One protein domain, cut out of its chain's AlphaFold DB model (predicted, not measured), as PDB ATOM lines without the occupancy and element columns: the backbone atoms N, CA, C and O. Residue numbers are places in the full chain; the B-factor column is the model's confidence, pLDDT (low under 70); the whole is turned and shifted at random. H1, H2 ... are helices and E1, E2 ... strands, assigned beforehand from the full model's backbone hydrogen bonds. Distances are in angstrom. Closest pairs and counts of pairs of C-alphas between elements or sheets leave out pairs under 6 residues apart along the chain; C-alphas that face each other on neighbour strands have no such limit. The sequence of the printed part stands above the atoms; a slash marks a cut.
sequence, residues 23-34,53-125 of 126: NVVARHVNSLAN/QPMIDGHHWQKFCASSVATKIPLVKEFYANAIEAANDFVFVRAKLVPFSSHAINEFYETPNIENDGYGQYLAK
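What this domain is: This is residues 23 to 34 and 53 to 125 of the 126 residues of an uncharacterized protein of Theobroma cacao (UniProt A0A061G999). A loose, open ring: helix H4 packs beside strand E1 of a small two-stranded hairpin, E1 and E2, and the chain runs on from E2 into H5, whose end comes back near H3, while the thin stretch of residues 66 to 74 joins H3 to H4 on the other side. H1 comes near H4 at a steep angle, with residues 29 to 34 sticking out, H2 comes just before H3 in the chain and is near it, and residues 116 to 125, with H6, stick out as a tail. The printed part has 85 residues, with six named helices and two named strands in the order H1 H2 H3 H4 E1 E2 H5 H6; the sheet, E1 - E2, is antiparallel, and the class is mostly helix. The whole is loose, with a radius of gyration of the C-alphas of 16.0 A and spans of 41 by 33 by 30 A.

Where its parts are: Strand E1 is residues 90 to 93, 9.9 A from first to last C-alpha, and E2 is residues 96 to 99, 9.8 A. C-alpha 90 is at (109.781, 93.417, 99.644). Before them comes H4, residues 73 to 83, 15.2 A long, and after them H5, residues 102 to 109, 10.8 A. H1 is residues 23 to 33, 15.5 A, beginning with C-alpha 23 at (110.311, 86.722, 119.274). H2 is residues 53 to 58, H3 residues 62 to 66, and H6 residues 119 to 123, ending with C-alpha 123 at (136.706, 94.093, 93.299).

How they stand to each other: E1 and E2 form a hairpin, antiparallel at 143 degrees; N 91 and O 98 are 2.8 A apart and N 96 and O 93 2.9 A, within hydrogen-bond range. H4 and E1 have 10 pairs of C-alphas within 8 A, the closest those of Ala 83 and Val 91, 5.8 A apart. H4 and E2 are only just apart, the closest C-alphas at 8.5 A. H1 and H4 are close but not clearly touching, the closest C-alphas being those of His 28 and Ala 81, 7.4 A apart; they run opposite ways at a steep tilt of 67 degrees, only just short of about perpendicular. H3 and H5 are close but not clearly touching, with the C-alphas of Phe 64 and Tyr 109 closest at 6.8 A. H2 and H3 are so too, through Ile 56 and Gln 62, whose C-alphas are closest at 6.1 A. H5 and H6 are apart. In H1, H2, H3, H4, H5 and H6 every O i to N i+4 pair is within hydrogen-bond range.

The domain as a whole: The C-alphas farthest apart, of Ala 95 and Lys 125, are 43.4 A apart. Residues 35 to 52 are not printed, and C-alphas 34 and 53 are 32.0 A apart across this cut. Of the links that are printed whole, none is long. The mean pLDDT of the printed part is 73.0; 23 residues are under 70, among them 67 to 72 and 114 to 125.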
ATOM      1  N   ASN A  23     108.982  87.190 119.674       73.50
ATOM      2  CA  ASN A  23     110.311  86.722 119.274       73.50
ATOM      3  C   ASN A  23     111.089  87.770 118.459       73.50
ATOM      4  O   ASN A  23     112.316  87.812 118.537       73.50
ATOM      5  N   VAL A  24     110.420  88.625 117.679       69.50
ATOM      6  CA  VAL A  24     111.074  89.743 116.969       69.50
ATOM      7  C   VAL A  24     111.543  90.798 117.968       69.50
ATOM      8  O   VAL A  24     112.685  91.250 117.892       69.50
ATOM      9  N   VAL A  25     110.709  91.120 118.960       75.38
ATOM     10  CA  VAL A  25     111.061  92.066 120.030       75.38
ATOM     11  C   VAL A  25     112.282  91.578 120.810       75.38
ATOM     12  O   VAL A  25     113.256  92.314 120.952       75.38
ATOM     13  N   ALA A  26     112.275  90.318 121.254       75.19
ATOM     14  CA  ALA A  26     113.387  89.740 122.007       75.19
ATOM     15  C   ALA A  26     114.698  89.735 121.203       75.19
ATOM     16  O   ALA A  26     115.750  90.076 121.743       75.19
ATOM     17  N   ARG A  27     114.642  89.413 119.900       72.19
ATOM     18  CA  ARG A  27     115.806  89.477 118.997       72.19
ATOM     19  C   ARG A  27     116.338  90.901 118.844       72.19
ATOM     20  O   ARG A  27     117.549  91.093 118.920       72.19
ATOM     21  N   HIS A  28     115.464  91.894 118.675       73.62
ATOM     22  CA  HIS A  28     115.872  93.297 118.550       73.62
ATOM     23  C   HIS A  28     116.570  93.804 119.821       73.62
ATOM     24  O   HIS A  28     117.647  94.392 119.740       73.62
ATOM     25  N   VAL A  29     116.005  93.515 120.997       78.25
ATOM     26  CA  VAL A  29     116.585  93.923 122.286       78.25
ATOM     27  C   VAL A  29     117.939  93.244 122.526       78.25
ATOM     28  O   VAL A  29     118.916  93.927 122.827       78.25
ATOM     29  N   ASN A  30     118.038  91.927 122.312       73.81
ATOM     30  CA  ASN A  30     119.312  91.207 122.458       73.81
ATOM     31  C   ASN A  30     120.370  91.652 121.438       73.81
ATOM     32  O   ASN A  30     121.557  91.697 121.753       73.81
ATOM     33  N   SER A  31     119.956  92.004 120.219       67.38
ATOM     34  CA  SER A  31     120.852  92.549 119.196       67.38
ATOM     35  C   SER A  31     121.459  93.890 119.605       67.38
ATOM     36  O   SER A  31     122.555  94.196 119.144       67.38
ATOM     37  N   LEU A  32     120.755  94.709 120.385       72.38
ATOM     38  CA  LEU A  32     121.260  96.009 120.829       72.38
ATOM     39  C   LEU A  32     122.184  95.865 122.038       72.38
ATOM     40  O   LEU A  32     123.216  96.525 122.084       72.38
ATOM     41  N   ALA A  33     121.850  94.969 122.970       72.88
ATOM     42  CA  ALA A  33     122.654  94.722 124.167       72.88
ATOM     43  C   ALA A  33     124.073  94.213 123.850       72.88
ATOM     44  O   ALA A  33     125.009  94.516 124.580       72.88
ATOM     45  N   ASN A  34     124.233  93.471 122.748       67.38
ATOM     46  CA  ASN A  34     125.503  92.841 122.374       67.38
ATOM     47  C   ASN A  34     126.263  93.572 121.251       67.38
ATOM     48  O   ASN A  34     127.283  93.069 120.779       67.38
ATOM     49  N   GLN A  53     129.250 119.015 106.422       75.06
ATOM     50  CA  GLN A  53     128.650 119.753 105.316       75.06
ATOM     51  C   GLN A  53     129.403 119.608 103.988       75.06
ATOM     52  O   GLN A  53     128.753 119.303 102.992       75.06
ATOM     53  N   PRO A  54     130.747 119.683 103.954       76.69
ATOM     54  CA  PRO A  54     131.513 119.414 102.739       76.69
ATOM     55  C   PRO A  54     131.306 117.989 102.207       76.69
ATOM     56  O   PRO A  54     131.285 117.774 101.000       76.69
ATOM     57  N   MET A  55     131.132 117.015 103.104       71.81
ATOM     58  CA  MET A  55     130.853 115.623 102.749       71.81
ATOM     59  C   MET A  55     129.434 115.478 102.185       71.81
ATOM     60  O   MET A  55     129.245 114.879 101.131       71.81
ATOM     61  N   ILE A  56     128.436 116.065 102.849       77.12
ATOM     62  CA  ILE A  56     127.048 116.093 102.373       77.12
ATOM     63  C   ILE A  56     126.972 116.756 100.996       77.12
ATOM     64  O   ILE A  56     126.272 116.254 100.116       77.12
ATOM     65  N   ASP A  57     127.718 117.839 100.791       77.12
ATOM     66  CA  ASP A  57     127.765 118.542  99.517       77.12
ATOM     67  C   ASP A  57     128.484 117.737  98.433       77.12
ATOM     68  O   ASP A  57     127.950 117.602  97.330       77.12
ATOM     69  N   GLY A  58     129.635 117.137  98.752       73.75
ATOM     70  CA  GLY A  58     130.404 116.300  97.828       73.75
ATOM     71  C   GLY A  58     129.688 115.012  97.411       73.75
ATOM     72  O   GLY A  58     129.890 114.534  96.298       73.75
ATOM     73  N   HIS A  59     128.823 114.472  98.271       71.69
ATOM     74  CA  HIS A  59     128.012 113.290  97.973       71.69
ATOM     75  C   HIS A  59     126.587 113.615  97.501       71.69
ATOM     76  O   HIS A  59     125.805 112.697  97.258       71.69
ATOM     77  N   HIS A  60     126.236 114.897  97.360       71.50
ATOM     78  CA  HIS A  60     124.888 115.347  96.998       71.50
ATOM     79  C   HIS A  60     123.775 114.814  97.931       71.50
ATOM     80  O   HIS A  60     122.647 114.542  97.517       71.50
ATOM     81  N   TRP A  61     124.075 114.668  99.224       77.69
ATOM     82  CA  TRP A  61     123.166 114.110 100.233       77.69
ATOM     83  C   TRP A  61     122.228 115.146 100.869       77.69
ATOM     84  O   TRP A  61     121.559 114.856 101.862       77.69
ATOM     85  N   GLN A  62     122.110 116.355 100.314       78.81
ATOM     86  CA  GLN A  62     121.302 117.424 100.915       78.81
ATOM     87  C   GLN A  62     119.826 117.019 101.061       78.81
ATOM     88  O   GLN A  62     119.223 117.233 102.114       78.81
ATOM     89  N   LYS A  63     119.247 116.378 100.035       70.06
ATOM     90  CA  LYS A  63     117.866 115.856 100.080       70.06
ATOM     91  C   LYS A  63     117.705 114.756 101.136       70.06
ATOM     92  O   LYS A  63     116.684 114.709 101.823       70.06
ATOM     93  N   PHE A  64     118.720 113.902 101.287       66.06
ATOM     94  CA  PHE A  64     118.751 112.845 102.297       66.06
ATOM     95  C   PHE A  64     118.753 113.434 103.717       66.06
ATOM     96  O   PHE A  64     117.921 113.056 104.542       66.06
ATOM     97  N   CYS A  65     119.603 114.427 103.984       70.38
ATOM     98  CA  CYS A  65     119.690 115.090 105.288       70.38
ATOM     99  C   CYS A  65     118.472 115.977 105.608       70.38
ATOM    100  O   CYS A  65     118.071 116.074 106.767       70.38
ATOM    101  N   ALA A  66     117.843 116.591 104.600       73.00
ATOM    102  CA  ALA A  66     116.639 117.413 104.767       73.00
ATOM    103  C   ALA A  66     115.389 116.598 105.162       73.00
ATOM    104  O   ALA A  66     114.399 117.145 105.653       73.00
ATOM    105  N   SER A  67     115.415 115.278 104.964       66.25
ATOM    106  CA  SER A  67     114.342 114.381 105.380       66.25
ATOM    107  C   SER A  67     114.316 114.280 106.916       66.25
ATOM    108  O   SER A  67     115.151 113.610 107.518       66.25
ATOM    109  N   SER A  68     113.336 114.921 107.566       56.31
ATOM    110  CA  SER A  68     113.222 114.960 109.033       56.31
ATOM    111  C   SER A  68     113.219 113.556 109.665       56.31
ATOM    112  O   SER A  68     112.293 112.754 109.514       56.31
ATOM    113  N   VAL A  69     114.309 113.252 110.373       55.09
ATOM    114  CA  VAL A  69     114.637 111.910 110.877       55.09
ATOM    115  C   VAL A  69     113.762 111.518 112.076       55.09
ATOM    116  O   VAL A  69     113.377 110.358 112.198       55.09
ATOM    117  N   ALA A  70     113.348 112.468 112.923       52.66
ATOM    118  CA  ALA A  70     112.707 112.173 114.213       52.66
ATOM    119  C   ALA A  70     111.390 111.369 114.114       52.66
ATOM    120  O   ALA A  70     111.171 110.454 114.907       52.66
ATOM    121  N   THR A  71     110.545 111.627 113.111       55.00
ATOM    122  CA  THR A  71     109.282 110.882 112.904       55.00
ATOM    123  C   THR A  71     109.499 109.541 112.192       55.00
ATOM    124  O   THR A  71     108.654 108.648 112.255       55.00
ATOM    125  N   LYS A  72     110.643 109.376 111.517       65.75
ATOM    126  CA  LYS A  72     110.935 108.238 110.636       65.75
ATOM    127  C   LYS A  72     111.731 107.128 111.324       65.75
ATOM    128  O   LYS A  72     111.660 105.991 110.870       65.75
ATOM    129  N   ILE A  73     112.413 107.400 112.445       70.06
ATOM    130  CA  ILE A  73     113.224 106.394 113.167       70.06
ATOM    131  C   ILE A  73     112.443 105.102 113.480       70.06
ATOM    132  O   ILE A  73     112.982 104.027 113.213       70.06
ATOM    133  N   PRO A  74     111.201 105.134 114.015       72.75
ATOM    134  CA  PRO A  74     110.470 103.899 114.305       72.75
ATOM    135  C   PRO A  74     110.163 103.084 113.044       72.75
ATOM    136  O   PRO A  74     110.303 101.867 113.066       72.75
ATOM    137  N   LEU A  75     109.814 103.757 111.941       74.19
ATOM    138  CA  LEU A  75     109.535 103.120 110.649       74.19
ATOM    139  C   LEU A  75     110.792 102.487 110.053       74.19
ATOM    140  O   LEU A  75     110.733 101.382 109.532       74.19
ATOM    141  N   VAL A  76     111.933 103.167 110.166       74.81
ATOM    142  CA  VAL A  76     113.228 102.659 109.700       74.81
ATOM    143  C   VAL A  76     113.645 101.431 110.511       74.81
ATOM    144  O   VAL A  76     114.070 100.428 109.945       74.81
ATOM    145  N   LYS A  77     113.478 101.464 111.838       77.12
ATOM    146  CA  LYS A  77     113.762 100.303 112.695       77.12
ATOM    147  C   LYS A  77     112.863  99.111 112.363       77.12
ATOM    148  O   LYS A  77     113.361  97.992 112.307       77.12
ATOM    149  N   GLU A  78     111.573  99.352 112.139       77.69
ATOM    150  CA  GLU A  78     110.605  98.330 111.721       77.69
ATOM    151  C   GLU A  78     110.980  97.737 110.356       77.69
ATOM    152  O   GLU A  78     111.067  96.519 110.217       77.69
ATOM    153  N   PHE A  79     111.311  98.590 109.384       81.38
ATOM    154  CA  PHE A  79     111.783  98.188 108.062       81.38
ATOM    155  C   PHE A  79     112.997  97.253 108.143       81.38
ATOM    156  O   PHE A  79     112.951  96.135 107.637       81.38
ATOM    157  N   TYR A  80     114.062  97.649 108.847       79.56
ATOM    158  CA  TYR A  80     115.262  96.812 108.971       79.56
ATOM    159  C   TYR A  80     115.046  95.548 109.813       79.56
ATOM    160  O   TYR A  80     115.679  94.528 109.550       79.56
ATOM    161  N   ALA A  81     114.158  95.579 110.812       80.44
ATOM    162  CA  ALA A  81     113.807  94.381 111.576       80.44
ATOM    163  C   ALA A  81     113.085  93.343 110.702       80.44
ATOM    164  O   ALA A  81     113.341  92.146 110.837       80.44
ATOM    165  N   ASN A  82     112.228  93.806 109.788       81.56
ATOM    166  CA  ASN A  82     111.454  92.954 108.889       81.56
ATOM    167  C   ASN A  82     112.245  92.539 107.633       81.56
ATOM    168  O   ASN A  82     111.929  91.518 107.031       81.56
ATOM    169  N   ALA A  83     113.308  93.267 107.271       78.75
ATOM    170  CA  ALA A  83     114.170  92.967 106.123       78.75
ATOM    171  C   ALA A  83     114.818  91.569 106.170       78.75
ATOM    172  O   ALA A  83     115.023  90.951 105.133       78.75
ATOM    173  N   ILE A  84     115.099  91.036 107.365       71.62
ATOM    174  CA  ILE A  84     115.671  89.684 107.535       71.62
ATOM    175  C   ILE A  84     114.679  88.592 107.101       71.62
ATOM    176  O   ILE A  84     115.081  87.508 106.686       71.62
ATOM    177  N   GLU A  85     113.383  88.875 107.212       74.12
ATOM    178  CA  GLU A  85     112.295  87.969 106.841       74.12
ATOM    179  C   GLU A  85     111.660  88.375 105.497       74.12
ATOM    180  O   GLU A  85     110.607  87.852 105.130       74.12
ATOM    181  N   ALA A  86     112.301  89.289 104.755       74.44
ATOM    182  CA  ALA A  86     111.850  89.719 103.440       74.44
ATOM    183  C   ALA A  86     111.813  88.536 102.466       74.44
ATOM    184  O   ALA A  86     112.749  87.741 102.378       74.44
ATOM    185  N   ALA A  87     110.729  88.452 101.701       67.88
ATOM    186  CA  ALA A  87     110.615  87.550 100.567       67.88
ATOM    187  C   ALA A  87     110.558  88.396  99.291       67.88
ATOM    188  O   ALA A  87     109.761  89.331  99.214       67.88
ATOM    189  N   ASN A  88     111.379  88.048  98.297       73.94
ATOM    190  CA  ASN A  88     111.411  88.685  96.976       73.94
ATOM    191  C   ASN A  88     111.650  90.209  97.005       73.94
ATOM    192  O   ASN A  88     110.967  90.934  96.291       73.94
ATOM    193  N   ASP A  89     112.577  90.700  97.834       81.06
ATOM    194  CA  ASP A  89     112.958  92.124  97.897       81.06
ATOM    195  C   ASP A  89     111.827  93.082  98.309       81.06
ATOM    196  O   ASP A  89     111.856  94.272  98.000       81.06
ATOM    197  N   PHE A  90     110.828  92.589  99.046       81.56
ATOM    198  CA  PHE A  90     109.781  93.417  99.644       81.56
ATOM    199  C   PHE A  90     109.702  93.231 101.158       81.56
ATOM    200  O   PHE A  90     109.812  92.123 101.687       81.56
ATOM    201  N   VAL A  91     109.451  94.337 101.857       84.31
ATOM    202  CA  VAL A  91     109.344  94.409 103.315       84.31
ATOM    203  C   VAL A  91     108.016  95.042 103.701       84.31
ATOM    204  O   VAL A  91     107.613  96.059 103.144       84.31
ATOM    205  N   PHE A  92     107.334  94.470 104.690       81.94
ATOM    206  CA  PHE A  92     106.140  95.091 105.257       81.94
ATOM    207  C   PHE A  92     106.504  96.114 106.334       81.94
ATOM    208  O   PHE A  92     107.248  95.804 107.261       81.94
ATOM    209  N   VAL A  93     105.926  97.313 106.250       78.44
ATOM    210  CA  VAL A  93     105.994  98.348 107.293       78.44
ATOM    211  C   VAL A  93     104.597  98.923 107.481       78.44
ATOM    212  O   VAL A  93     104.025  99.468 106.536       78.44
ATOM    213  N   ARG A  94     104.015  98.785 108.679       82.50
ATOM    214  CA  ARG A  94     102.641  99.228 108.996       82.50
ATOM    215  C   ARG A  94     101.601  98.838 107.937       82.50
ATOM    216  O   ARG A  94     100.876  99.687 107.416       82.50
ATOM    217  N   ALA A  95     101.570  97.552 107.594       75.75
ATOM    218  CA  ALA A  95     100.695  96.970 106.569       75.75
ATOM    219  C   ALA A  95     100.882  97.510 105.133       75.75
ATOM    220  O   ALA A  95     100.072  97.211 104.258       75.75
ATOM    221  N   LYS A  96     101.956  98.259 104.853       77.75
ATOM    222  CA  LYS A  96     102.358  98.626 103.490       77.75
ATOM    223  C   LYS A  96     103.512  97.754 103.025       77.75
ATOM    224  O   LYS A  96     104.454  97.536 103.780       77.75
ATOM    225  N   LEU A  97     103.434  97.291 101.783       82.50
ATOM    226  CA  LEU A  97     104.532  96.608 101.113       82.50
ATOM    227  C   LEU A  97     105.497  97.665 100.564       82.50
ATOM    228  O   LEU A  97     105.094  98.521  99.778       82.50
ATOM    229  N   VAL A  98     106.746  97.624 101.008       81.25
ATOM    230  CA  VAL A  98     107.799  98.562 100.616       81.25
ATOM    231  C   VAL A  98     108.877  97.782  99.864       81.25
ATOM    232  O   VAL A  98     109.359  96.782 100.400       81.25
ATOM    233  N   PRO A  99     109.260  98.194  98.644       85.00
ATOM    234  CA  PRO A  99     110.388  97.584  97.954       85.00
ATOM    235  C   PRO A  99     111.681  97.834  98.741       85.00
ATOM    236  O   PRO A  99     111.981  98.956  99.146       85.00
ATOM    237  N   PHE A 100     112.438  96.766  98.967       78.38
ATOM    238  CA  PHE A 100     113.743  96.741  99.616       78.38
ATOM    239  C   PHE A 100     114.771  96.175  98.636       78.38
ATOM    240  O   PHE A 100     115.278  95.069  98.794       78.38
ATOM    241  N   SER A 101     115.058  96.961  97.604       78.31
ATOM    242  CA  SER A 101     116.130  96.696  96.650       78.31
ATOM    243  C   SER A 101     117.059  97.902  96.560       78.31
ATOM    244  O   SER A 101     116.647  99.044  96.783       78.31
ATOM    245  N   SER A 102     118.319  97.646  96.210       74.94
ATOM    246  CA  SER A 102     119.313  98.675  95.875       74.94
ATOM    247  C   SER A 102     118.753  99.658  94.839       74.94
ATOM    248  O   SER A 102     118.865 100.868  95.005       74.94
ATOM    249  N   HIS A 103     118.059  99.145  93.819       78.62
ATOM    250  CA  HIS A 103     117.416  99.940  92.776       78.62
ATOM    251  C   HIS A 103     116.356 100.911  93.317       78.62
ATOM    252  O   HIS A 103     116.430 102.102  93.030       78.62
ATOM    253  N   ALA A 104     115.412 100.431  94.134       77.38
ATOM    254  CA  ALA A 104     114.338 101.268  94.675       77.38
ATOM    255  C   ALA A 104     114.866 102.354  95.626       77.38
ATOM    256  O   ALA A 104     114.351 103.471  95.655       77.38
ATOM    257  N   ILE A 105     115.916 102.041  96.392       74.38
ATOM    258  CA  ILE A 105     116.596 103.013  97.257       74.38
ATOM    259  C   ILE A 105     117.277 104.092  96.405       74.38
ATOM    260  O   ILE A 105     117.128 105.278  96.696       74.38
ATOM    261  N   ASN A 106     117.976 103.688  95.339       77.12
ATOM    262  CA  ASN A 106     118.670 104.609  94.443       77.12
ATOM    263  C   ASN A 106     117.709 105.525  93.677       77.12
ATOM    264  O   ASN A 106     117.951 106.723  93.585       77.12
ATOM    265  N   GLU A 107     116.587 104.991  93.191       80.19
ATOM    266  CA  GLU A 107     115.529 105.781  92.551       80.19
ATOM    267  C   GLU A 107     114.939 106.821  93.516       80.19
ATOM    268  O   GLU A 107     114.793 107.987  93.158       80.19
ATOM    269  N   PHE A 108     114.656 106.427  94.763       77.75
ATOM    270  CA  PHE A 108     114.046 107.315  95.755       77.75
ATOM    271  C   PHE A 108     114.951 108.486  96.163       77.75
ATOM    272  O   PHE A 108     114.461 109.596  96.377       77.75
ATOM    273  N   TYR A 109     116.256 108.243  96.301       71.69
ATOM    274  CA  TYR A 109     117.227 109.272  96.685       71.69
ATOM    275  C   TYR A 109     117.927 109.935  95.495       71.69
ATOM    276  O   TYR A 109     118.769 110.803  95.715       71.69
ATOM    277  N   GLU A 110     117.569 109.563  94.262       76.62
ATOM    278  CA  GLU A 110     118.230 110.010  93.030       76.62
ATOM    279  C   GLU A 110     119.753 109.738  93.048       76.62
ATOM    280  O   GLU A 110     120.546 110.508  92.507       76.62
ATOM    281  N   THR A 111     120.181 108.644  93.690       74.12
ATOM    282  CA  THR A 111     121.598 108.274  93.802       74.12
ATOM    283  C   THR A 111     122.034 107.335  92.672       74.12
ATOM    284  O   THR A 111     121.224 106.555  92.163       74.12
ATOM    285  N   PRO A 112     123.318 107.367  92.258       72.00
ATOM    286  CA  PRO A 112     123.847 106.435  91.266       72.00
ATOM    287  C   PRO A 112     123.648 104.977  91.687       72.00
ATOM    288  O   PRO A 112     123.736 104.640  92.868       72.00
ATOM    289  N   ASN A 113     123.408 104.094  90.716       75.75
ATOM    290  CA  ASN A 113     123.256 102.676  91.010       75.75
ATOM    291  C   ASN A 113     124.594 102.067  91.457       75.75
ATOM    292  O   ASN A 113     125.457 101.840  90.616       75.75
ATOM    293  N   ILE A 114     124.720 101.754  92.750       69.31
ATOM    294  CA  ILE A 114     125.900 101.108  93.355       69.31
ATOM    295  C   ILE A 114     126.276  99.786  92.670       69.31
ATOM    296  O   ILE A 114     127.448  99.457  92.559       69.31
ATOM    297  N   GLU A 115     125.323  99.013  92.149       68.50
ATOM    298  CA  GLU A 115     125.669  97.772  91.433       68.50
ATOM    299  C   GLU A 115     126.358  98.041  90.087       68.50
ATOM    300  O   GLU A 115     127.011  97.162  89.524       68.50
ATOM    301  N   ASN A 116     126.233  99.267  89.580       65.94
ATOM    302  CA  ASN A 116     126.787  99.711  88.311       65.94
ATOM    303  C   ASN A 116     127.733 100.916  88.469       65.94
ATOM    304  O   ASN A 116     128.024 101.603  87.493       65.94
ATOM    305  N   ASP A 117     128.223 101.185  89.682       68.75
ATOM    306  CA  ASP A 117     129.131 102.306  89.972       68.75
ATOM    307  C   ASP A 117     130.603 101.995  89.625       68.75
ATOM    308  O   ASP A 117     131.497 102.816  89.827       68.75
ATOM    309  N   GLY A 118     130.863 100.798  89.087       62.84
ATOM    310  CA  GLY A 118     132.196 100.316  88.739       62.84
ATOM    311  C   GLY A 118     132.978  99.703  89.907       62.84
ATOM    312  O   GLY A 118     133.996  99.053  89.662       62.84
ATOM    313  N   TYR A 119     132.501  99.795  91.154       64.56
ATOM    314  CA  TYR A 119     133.145  99.188  92.322       64.56
ATOM    315  C   TYR A 119     133.139  97.656  92.248       64.56
ATOM    316  O   TYR A 119     134.141  97.006  92.551       64.56
ATOM    317  N   GLY A 120     132.058  97.063  91.733       63.53
ATOM    318  CA  GLY A 120     132.012  95.624  91.449       63.53
ATOM    319  C   GLY A 120     133.090  95.175  90.451       63.53
ATOM    320  O   GLY A 120     133.674  94.105  90.602       63.53
ATOM    321  N   GLN A 121     133.423  96.019  89.465       62.88
ATOM    322  CA  GLN A 121     134.506  95.743  88.514       62.88
ATOM    323  C   GLN A 121     135.894  95.941  89.132       62.88
ATOM    324  O   GLN A 121     136.841  95.274  88.718       62.88
ATOM    325  N   TYR A 122     136.025  96.846  90.104       67.75
ATOM    326  CA  TYR A 122     137.254  97.044  90.870       67.75
ATOM    327  C   TYR A 122     137.565  95.827  91.753       67.75
ATOM    328  O   TYR A 122     138.675  95.304  91.691       67.75
ATOM    329  N   LEU A 123     136.571  95.310  92.487       63.06
ATOM    330  CA  LEU A 123     136.706  94.093  93.299       63.06
ATOM    331  C   LEU A 123     136.981  92.829  92.474       63.06
ATOM    332  O   LEU A 123     137.569  91.891  92.984       63.06
ATOM    333  N   ALA A 124     136.547  92.774  91.215       63.59
ATOM    334  CA  ALA A 124     136.817  91.628  90.345       63.59
ATOM    335  C   ALA A 124     138.239  91.632  89.749       63.59
ATOM    336  O   ALA A 124     138.667  90.632  89.171       63.59
ATOM    337  N   LYS A 125     138.954  92.761  89.827       58.84
ATOM    338  CA  LYS A 125     140.295  92.954  89.247       58.84
ATOM    339  C   LYS A 125     141.425  92.907  90.283       58.84
ATOM    340  O   LYS A 125     142.588  92.984  89.888       58.84
TER     341      LYS A 125